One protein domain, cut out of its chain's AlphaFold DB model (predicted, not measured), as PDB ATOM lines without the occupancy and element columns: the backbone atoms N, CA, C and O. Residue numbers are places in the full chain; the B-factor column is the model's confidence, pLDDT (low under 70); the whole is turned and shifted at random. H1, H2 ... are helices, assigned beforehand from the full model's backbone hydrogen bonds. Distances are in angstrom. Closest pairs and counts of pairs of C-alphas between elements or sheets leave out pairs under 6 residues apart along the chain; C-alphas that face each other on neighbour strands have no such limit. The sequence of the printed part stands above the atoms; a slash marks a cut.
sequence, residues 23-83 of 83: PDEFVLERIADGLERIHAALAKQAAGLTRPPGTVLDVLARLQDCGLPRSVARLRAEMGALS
ATOM      1  N   PRO A  23     176.549 203.306 241.147       79.31
ATOM      2  CA  PRO A  23     175.148 203.167 240.760       79.31
ATOM      3  C   PRO A  23     174.762 203.974 239.513       79.31
ATOM      4  O   PRO A  23     173.961 203.511 238.708       79.31
ATOM      5  N   ASP A  24     175.344 205.161 239.336       83.81
ATOM      6  CA  ASP A  24     175.124 205.971 238.132       83.81
ATOM      7  C   ASP A  24     175.698 205.291 236.873       83.81
ATOM      8  O   ASP A  24     175.085 205.343 235.815       83.81
ATOM      9  N   GLU A  25     176.827 204.581 236.989       84.88
ATOM     10  CA  GLU A  25     177.406 203.832 235.864       84.88
ATOM     11  C   GLU A  25     176.532 202.625 235.508       84.88
ATOM     12  O   GLU A  25     176.201 202.409 234.346       84.88
ATOM     13  N   PHE A  26     176.050 201.903 236.524       85.31
ATOM     14  CA  PHE A  26     175.111 200.803 236.321       85.31
ATOM     15  C   PHE A  26     173.847 201.246 235.573       85.31
ATOM     16  O   PHE A  26     173.393 200.555 234.663       85.31
ATOM     17  N   VAL A  27     173.261 202.385 235.953       87.38
ATOM     18  CA  VAL A  27     172.038 202.885 235.308       87.38
ATOM     19  C   VAL A  27     172.319 203.379 233.888       87.38
ATOM     20  O   VAL A  27     171.505 203.113 233.002       87.38
ATOM     21  N   LEU A  28     173.471 204.006 233.632       90.81
ATOM     22  CA  LEU A  28     173.892 204.385 232.279       90.81
ATOM     23  C   LEU A  28     173.983 203.186 231.333       90.81
ATOM     24  O   LEU A  28     173.465 203.256 230.218       90.81
ATOM     25  N   GLU A  29     174.569 202.075 231.777       90.12
ATOM     26  CA  GLU A  29     174.599 200.850 230.972       90.12
ATOM     27  C   GLU A  29     173.184 200.335 230.671       90.12
ATOM     28  O   GLU A  29     172.880 199.970 229.540       90.12
ATOM     29  N   ARG A  30     172.272 200.353 231.655       89.81
ATOM     30  CA  ARG A  30     170.884 199.910 231.428       89.81
ATOM     31  C   ARG A  30     170.130 200.810 230.451       89.81
ATOM     32  O   ARG A  30     169.272 200.312 229.724       89.81
ATOM     33  N   ILE A  31     170.440 202.108 230.421       90.38
ATOM     34  CA  ILE A  31     169.916 203.035 229.410       90.38
ATOM     35  C   ILE A  31     170.422 202.642 228.019       90.38
ATOM     36  O   ILE A  31     169.619 202.578 227.088       90.38
ATOM     37  N   ALA A  32     171.715 202.334 227.883       89.38
ATOM     38  CA  ALA A  32     172.301 201.892 226.618       89.38
ATOM     39  C   ALA A  32     171.715 200.552 226.128       89.38
ATOM     40  O   ALA A  32     171.477 200.390 224.934       89.38
ATOM     41  N   ASP A  33     171.408 199.629 227.044       90.56
ATOM     42  CA  ASP A  33     170.852 198.308 226.719       90.56
ATOM     43  C   ASP A  33     169.389 198.343 226.236       90.56
ATOM     44  O   ASP A  33     168.891 197.366 225.662       90.56
ATOM     45  N   GLY A  34     168.639 199.410 226.527       90.81
ATOM     46  CA  GLY A  34     167.250 199.516 226.081       90.81
ATOM     47  C   GLY A  34     166.464 200.652 226.717       90.81
ATOM     48  O   GLY A  34     165.825 200.478 227.757       90.81
ATOM     49  N   LEU A  35     166.423 201.775 226.006       88.56
ATOM     50  CA  LEU A  35     165.755 203.004 226.422       88.56
ATOM     51  C   LEU A  35     164.237 202.838 226.652       88.56
ATOM     52  O   LEU A  35     163.711 203.346 227.639       88.56
ATOM     53  N   GLU A  36     163.548 202.051 225.823       90.56
ATOM     54  CA  GLU A  36     162.105 201.766 225.962       90.56
ATOM     55  C   GLU A  36     161.737 201.206 227.343       90.56
ATOM     56  O   GLU A  36     160.780 201.637 227.992       90.56
ATOM     57  N   ARG A  37     162.548 200.269 227.855       91.56
ATOM     58  CA  ARG A  37     162.324 199.676 229.181       91.56
ATOM     59  C   ARG A  37     162.528 200.704 230.291       91.56
ATOM     60  O   ARG A  37     161.808 200.665 231.289       91.56
ATOM     61  N   ILE A  38     163.472 201.628 230.114       93.50
ATOM     62  CA  ILE A  38     163.703 202.719 231.064       93.50
ATOM     63  C   ILE A  38     162.528 203.699 231.057       93.50
ATOM     64  O   ILE A  38     162.035 204.048 232.128       93.50
ATOM     65  N   HIS A  39     162.005 204.079 229.888       92.25
ATOM     66  CA  HIS A  39     160.817 204.935 229.805       92.25
ATOM     67  C   HIS A  39     159.597 204.304 230.479       92.25
ATOM     68  O   HIS A  39     158.936 204.962 231.286       92.25
ATOM     69  N   ALA A  40     159.338 203.018 230.230       93.12
ATOM     70  CA  ALA A  40     158.249 202.298 230.884       93.12
ATOM     71  C   ALA A  40     158.416 202.262 232.416       93.12
ATOM     72  O   ALA A  40     157.450 202.469 233.158       93.12
ATOM     73  N   ALA A  41     159.641 202.044 232.904       93.50
ATOM     74  CA  ALA A  41     159.938 202.055 234.334       93.50
ATOM     75  C   ALA A  41     159.708 203.440 234.963       93.50
ATOM     76  O   ALA A  41     159.075 203.529 236.018       93.50
ATOM     77  N   LEU A  42     160.155 204.513 234.302       93.94
ATOM     78  CA  LEU A  42     159.949 205.892 234.755       93.94
ATOM     79  C   LEU A  42     158.462 206.265 234.788       93.94
ATOM     80  O   LEU A  42     157.995 206.829 235.775       93.94
ATOM     81  N   ALA A  43     157.705 205.909 233.746       93.44
ATOM     82  CA  ALA A  43     156.264 206.150 233.689       93.44
ATOM     83  C   ALA A  43     155.524 205.412 234.814       93.44
ATOM     84  O   ALA A  43     154.691 205.996 235.506       93.44
ATOM     85  N   LYS A  44     155.880 204.144 235.059       94.56
ATOM     86  CA  LYS A  44     155.320 203.355 236.162       94.56
ATOM     87  C   LYS A  44     155.657 203.958 237.526       94.56
ATOM     88  O   LYS A  44     154.792 204.003 238.397       94.56
ATOM     89  N   GLN A  45     156.894 204.417 237.723       92.50
ATOM     90  CA  GLN A  45     157.293 205.080 238.965       92.50
ATOM     91  C   GLN A  45     156.507 206.370 239.183       92.50
ATOM     92  O   GLN A  45     155.974 206.554 240.274       92.50
ATOM     93  N   ALA A  46     156.375 207.214 238.157       93.38
ATOM     94  CA  ALA A  46     155.588 208.440 238.228       93.38
ATOM     95  C   ALA A  46     154.122 208.150 238.592       93.38
ATOM     96  O   ALA A  46     153.604 208.732 239.541       93.38
ATOM     97  N   ALA A  47     153.494 207.170 237.933       92.56
ATOM     98  CA  ALA A  47     152.121 206.754 238.229       92.56
ATOM     99  C   ALA A  47     151.935 206.214 239.663       92.56
ATOM    100  O   ALA A  47     150.847 206.312 240.227       92.56
ATOM    101  N   GLY A  48     152.984 205.645 240.266       91.19
ATOM    102  CA  GLY A  48     152.970 205.177 241.655       91.19
ATOM    103  C   GLY A  48     153.104 206.292 242.698       91.19
ATOM    104  O   GLY A  48     152.758 206.089 243.866       91.19
ATOM    105  N   LEU A  49     153.579 207.478 242.306       88.50
ATOM    106  CA  LEU A  49     153.612 208.651 243.174       88.50
ATOM    107  C   LEU A  49     152.203 209.217 243.266       88.50
ATOM    108  O   LEU A  49     151.736 209.875 242.350       88.50
ATOM    109  N   THR A  50     151.512 208.935 244.368       87.62
ATOM    110  CA  THR A  50     150.109 209.341 244.561       87.62
ATOM    111  C   THR A  50     149.942 210.460 245.588       87.62
ATOM    112  O   THR A  50     148.859 211.032 245.701       87.62
ATOM    113  N   ARG A  51     150.992 210.784 246.358       74.88
ATOM    114  CA  ARG A  51     150.952 211.756 247.465       74.88
ATOM    115  C   ARG A  51     152.285 212.507 247.616       74.88
ATOM    116  O   ARG A  51     153.122 212.082 248.412       74.88
ATOM    117  N   PRO A  52     152.488 213.621 246.896       81.56
ATOM    118  CA  PRO A  52     151.638 214.162 245.826       81.56
ATOM    119  C   PRO A  52     151.718 213.330 244.527       81.56
ATOM    120  O   PRO A  52     152.696 212.594 244.352       81.56
ATOM    121  N   PRO A  53     150.720 213.434 243.621       85.06
ATOM    122  CA  PRO A  53     150.842 212.970 242.240       85.06
ATOM    123  C   PRO A  53     152.133 213.488 241.600       85.06
ATOM    124  O   PRO A  53     152.415 214.681 241.697       85.06
ATOM    125  N   GLY A  54     152.924 212.600 240.997       89.44
ATOM    126  CA  GLY A  54     154.218 212.948 240.408       89.44
ATOM    127  C   GLY A  54     154.285 212.705 238.903       89.44
ATOM    128  O   GLY A  54     153.565 211.881 238.345       89.44
ATOM    129  N   THR A  55     155.194 213.415 238.249       93.69
ATOM    130  CA  THR A  55     155.529 213.278 236.830       93.69
ATOM    131  C   THR A  55     156.837 212.506 236.648       93.69
ATOM    132  O   THR A  55     157.601 212.293 237.592       93.69
ATOM    133  N   VAL A  56     157.148 212.120 235.407       93.19
ATOM    134  CA  VAL A  56     158.472 211.566 235.067       93.19
ATOM    135  C   VAL A  56     159.592 212.551 235.425       93.19
ATOM    136  O   VAL A  56     160.643 212.130 235.900       93.19
ATOM    137  N   LEU A  57     159.363 213.860 235.279       93.31
ATOM    138  CA  LEU A  57     160.348 214.880 235.648       93.31
ATOM    139  C   LEU A  57     160.612 214.911 237.160       93.31
ATOM    140  O   LEU A  57     161.764 215.077 237.561       93.31
ATOM    141  N   ASP A  58     159.588 214.679 237.984       93.38
ATOM    142  CA  ASP A  58     159.742 214.586 239.443       93.38
ATOM    143  C   ASP A  58     160.541 213.343 239.848       93.38
ATOM    144  O   ASP A  58     161.359 213.390 240.768       93.38
ATOM    145  N   VAL A  59     160.343 212.227 239.138       94.00
ATOM    146  CA  VAL A  59     161.164 211.021 239.314       94.00
ATOM    147  C   VAL A  59     162.621 211.320 238.957       94.00
ATOM    148  O   VAL A  59     163.511 211.014 239.748       94.00
ATOM    149  N   LEU A  60     162.878 211.970 237.817       94.75
ATOM    150  CA  LEU A  60     164.236 212.337 237.405       94.75
ATOM    151  C   LEU A  60     164.920 213.280 238.402       94.75
ATOM    152  O   LEU A  60     166.100 213.096 238.684       94.75
ATOM    153  N   ALA A  61     164.200 214.259 238.956       93.62
ATOM    154  CA  ALA A  61     164.744 215.150 239.980       93.62
ATOM    155  C   ALA A  61     165.207 214.364 241.218       93.62
ATOM    156  O   ALA A  61     166.343 214.506 241.658       93.62
ATOM    157  N   ARG A  62     164.382 213.431 241.707       92.81
ATOM    158  CA  ARG A  62     164.739 212.585 242.858       92.81
ATOM    159  C   ARG A  62     165.896 211.636 242.567       92.81
ATOM    160  O   ARG A  62     166.703 211.375 243.455       92.81
ATOM    161  N   LEU A  63     165.988 211.103 241.346       91.94
ATOM    162  CA  LEU A  63     167.140 210.297 240.932       91.94
ATOM    163  C   LEU A  63     168.416 211.148 240.898       91.94
ATOM    164  O   LEU A  63     169.463 210.689 241.342       91.94
ATOM    165  N   GLN A  64     168.335 212.402 240.456       93.25
ATOM    166  CA  GLN A  64     169.473 213.317 240.506       93.25
ATOM    167  C   GLN A  64     169.946 213.533 241.951       93.25
ATOM    168  O   GLN A  64     171.131 213.356 242.232       93.25
ATOM    169  N   ASP A  65     169.016 213.796 242.875       91.62
ATOM    170  CA  ASP A  65     169.304 213.969 244.307       91.62
ATOM    171  C   ASP A  65     169.853 212.689 244.964       91.62
ATOM    172  O   ASP A  65     170.583 212.743 245.953       91.62
ATOM    173  N   CYS A  66     169.543 211.520 244.397       87.62
ATOM    174  CA  CYS A  66     170.067 210.227 244.842       87.62
ATOM    175  C   CYS A  66     171.482 209.915 244.324       87.62
ATOM    176  O   CYS A  66     171.993 208.834 244.621       87.62
ATOM    177  N   GLY A  67     172.116 210.826 243.580       87.38
ATOM    178  CA  GLY A  67     173.468 210.638 243.055       87.38
ATOM    179  C   GLY A  67     173.526 209.942 241.694       87.38
ATOM    180  O   GLY A  67     174.521 209.283 241.399       87.38
ATOM    181  N   LEU A  68     172.485 210.097 240.861       92.75
ATOM    182  CA  LEU A  68     172.469 209.628 239.467       92.75
ATOM    183  C   LEU A  68     172.489 210.783 238.432       92.75
ATOM    184  O   LEU A  68     171.681 210.785 237.495       92.75
ATOM    185  N   PRO A  69     173.340 211.819 238.583       93.44
ATOM    186  CA  PRO A  69     173.281 213.002 237.730       93.44
ATOM    187  C   PRO A  69     173.584 212.703 236.256       93.44
ATOM    188  O   PRO A  69     172.964 213.314 235.384       93.44
ATOM    189  N   ARG A  70     174.488 211.760 235.940       94.25
ATOM    190  CA  ARG A  70     174.830 211.446 234.541       94.25
ATOM    191  C   ARG A  70     173.691 210.705 233.853       94.25
ATOM    192  O   ARG A  70     173.331 211.056 232.728       94.25
ATOM    193  N   SER A  71     173.084 209.735 234.535       94.25
ATOM    194  CA  SER A  71     171.903 209.026 234.033       94.25
ATOM    195  C   SER A  71     170.744 209.986 233.764       94.25
ATOM    196  O   SER A  71     170.111 209.914 232.711       94.25
ATOM    197  N   VAL A  72     170.489 210.932 234.676       95.69
ATOM    198  CA  VAL A  72     169.433 211.941 234.495       95.69
ATOM    199  C   VAL A  72     169.728 212.853 233.304       95.69
ATOM    200  O   VAL A  72     168.830 213.097 232.497       95.69
ATOM    201  N   ALA A  73     170.969 213.318 233.145       95.25
ATOM    202  CA  ALA A  73     171.362 214.130 231.994       95.25
ATOM    203  C   ALA A  73     171.148 213.384 230.666       95.25
ATOM    204  O   ALA A  73     170.562 213.936 229.732       95.25
ATOM    205  N   ARG A  74     171.549 212.106 230.600       94.81
ATOM    206  CA  ARG A  74     171.348 211.245 229.426       94.81
ATOM    207  C   ARG A  74     169.867 211.103 229.072       94.81
ATOM    208  O   ARG A  74     169.508 211.270 227.911       94.81
ATOM    209  N   LEU A  75     169.022 210.828 230.066       94.19
ATOM    210  CA  LEU A  75     167.579 210.652 229.877       94.19
ATOM    211  C   LEU A  75     166.885 211.936 229.417       94.19
ATOM    212  O   LEU A  75     166.022 211.883 228.546       94.19
ATOM    213  N   ARG A  76     167.282 213.094 229.954       93.81
ATOM    214  CA  ARG A  76     166.764 214.395 229.500       93.81
ATOM    215  C   ARG A  76     167.135 214.681 228.046       93.81
ATOM    216  O   ARG A  76     166.287 215.171 227.307       93.81
ATOM    217  N   ALA A  77     168.366 214.363 227.642       92.56
ATOM    218  CA  ALA A  77     168.809 214.537 226.259       92.56
ATOM    219  C   ALA A  77     167.989 213.676 225.283       92.56
ATOM    220  O   ALA A  77     167.551 214.185 224.257       92.56
ATOM    221  N   GLU A  78     167.714 212.415 225.629       89.38
ATOM    222  CA  GLU A  78     166.870 211.533 224.806       89.38
ATOM    223  C   GLU A  78     165.432 212.046 224.684       89.38
ATOM    224  O   GLU A  78     164.889 212.106 223.587       89.38
ATOM    225  N   MET A  79     164.823 212.491 225.789       85.94
ATOM    226  CA  MET A  79     163.460 213.045 225.761       85.94
ATOM    227  C   MET A  79     163.359 214.309 224.897       85.94
ATOM    228  O   MET A  79     162.350 214.507 224.228       85.94
ATOM    229  N   GLY A  80     164.395 215.153 224.899       83.31
ATOM    230  CA  GLY A  80     164.456 216.343 224.048       83.31
ATOM    231  C   GLY A  80     164.724 216.037 222.571       83.31
ATOM    232  O   GLY A  80     164.313 216.811 221.717       83.31
ATOM    233  N   ALA A  81     165.379 214.915 222.258       72.56
ATOM    234  CA  ALA A  81     165.615 214.466 220.883       72.56
ATOM    235  C   ALA A  81     164.379 213.810 220.232       72.56
ATOM    236  O   ALA A  81     164.323 213.683 219.013       72.56
ATOM    237  N   LEU A  82     163.398 213.398 221.042       58.66
ATOM    238  CA  LEU A  82     162.110 212.826 220.622       58.66
ATOM    239  C   LEU A  82     161.015 213.892 220.377       58.66
ATOM    240  O   LEU A  82     159.859 213.528 220.163       58.66
ATOM    241  N   SER A  83     161.364 215.185 220.452       48.56
ATOM    242  CA  SER A  83     160.476 216.349 220.247       48.56
ATOM    243  C   SER A  83     160.604 216.911 218.835       48.56
ATOM    244  O   SER A  83     159.561 217.303 218.269       48.56
TER     245      SER A  83
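AT A GLANCE: This is residues 23 to 83 of the 83 residues of an uncharacterized protein of Deltaproteobacteria bacterium (UniProt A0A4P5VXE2). Two pairs of helices pack one over the other: H1 and H2 meet at a corner through a tight link, and H3 and H4 fold back on each other as a helical hairpin. H1 packs side by side with H4, the later part of H2 packs about perpendicular on H3, and the loop of residues 49 to 55 joins the two pairs at the far end of H2. The printed part has 61 residues with four named helices, H1 to H4 in that order along the chain, and no named strand; the class is all helix. The whole is compact, with a radius of gyration of the C-alphas of 11.3 A, and rounded, with spans of 31 by 26 by 17 A.

HOW THE PARTS SIT: The longest helix is H2, residues 35 to 48. With residues 42 to 46 alone it touches H3, residues 56 to 65; their closest C-alphas are those of Ala 46 and Val 56, 5.3 A apart. The lines of H2 and H3 stand about perpendicular, at 85 degrees. H3 and H4, residues 69 to 81, form a helical hairpin at a shallow tilt of 25 degrees, opposite ways. H4 touches H3 with residues 69 to 72 alone, and their closest C-alphas are those of Leu 60 and Val 72, 6.0 A apart. H4 also touches H1, residues 23 to 33, at a shallow tilt of 29 degrees, the same way. The closest C-alphas of H1 and H4 are those of Leu 28 and Ser 71, 5.3 A apart. With two of these three touching pairs at a shallow tilt, the helix packing is mostly aligned, but only just. H1 and H2 are close but not clearly touching; their closest C-alphas are those of Ile 31 and Ile 38, 6.4 A apart, and they run opposite ways at a steep tilt of 58 degrees. H2 and H4 are near each other, and H1 and H3 are apart. In H1, H2, H3 and H4 every O i to N i+4 pair is within hydrogen-bond range.

IN THESE COORDINATES: H2, residues 35 to 48, measures 20.0 A from first to last C-alpha and begins at C-alpha 35 (165.755, 203.004, 226.422). H4, residues 69 to 81, measures 18.6 A and ends at C-alpha 81 (165.615, 214.466, 220.883). H1, residues 23 to 33, measures 15.5 A and begins at C-alpha 23 (175.148, 203.167, 240.760). H3, residues 56 to 65, measures 14.4 A.

THE WHOLE: The two C-alphas farthest apart are those of Asp 33 and Arg 51, at 31.7 A. The printed part has no cut, and it ends at Ser 83, the chain's last residue. The links H1 to H2 and H3 to H4 are tight, and the link H2 to H3, with 7 residues, is short. The mean pLDDT of the printed part is 89.1; residues 82 to 83 are under 70.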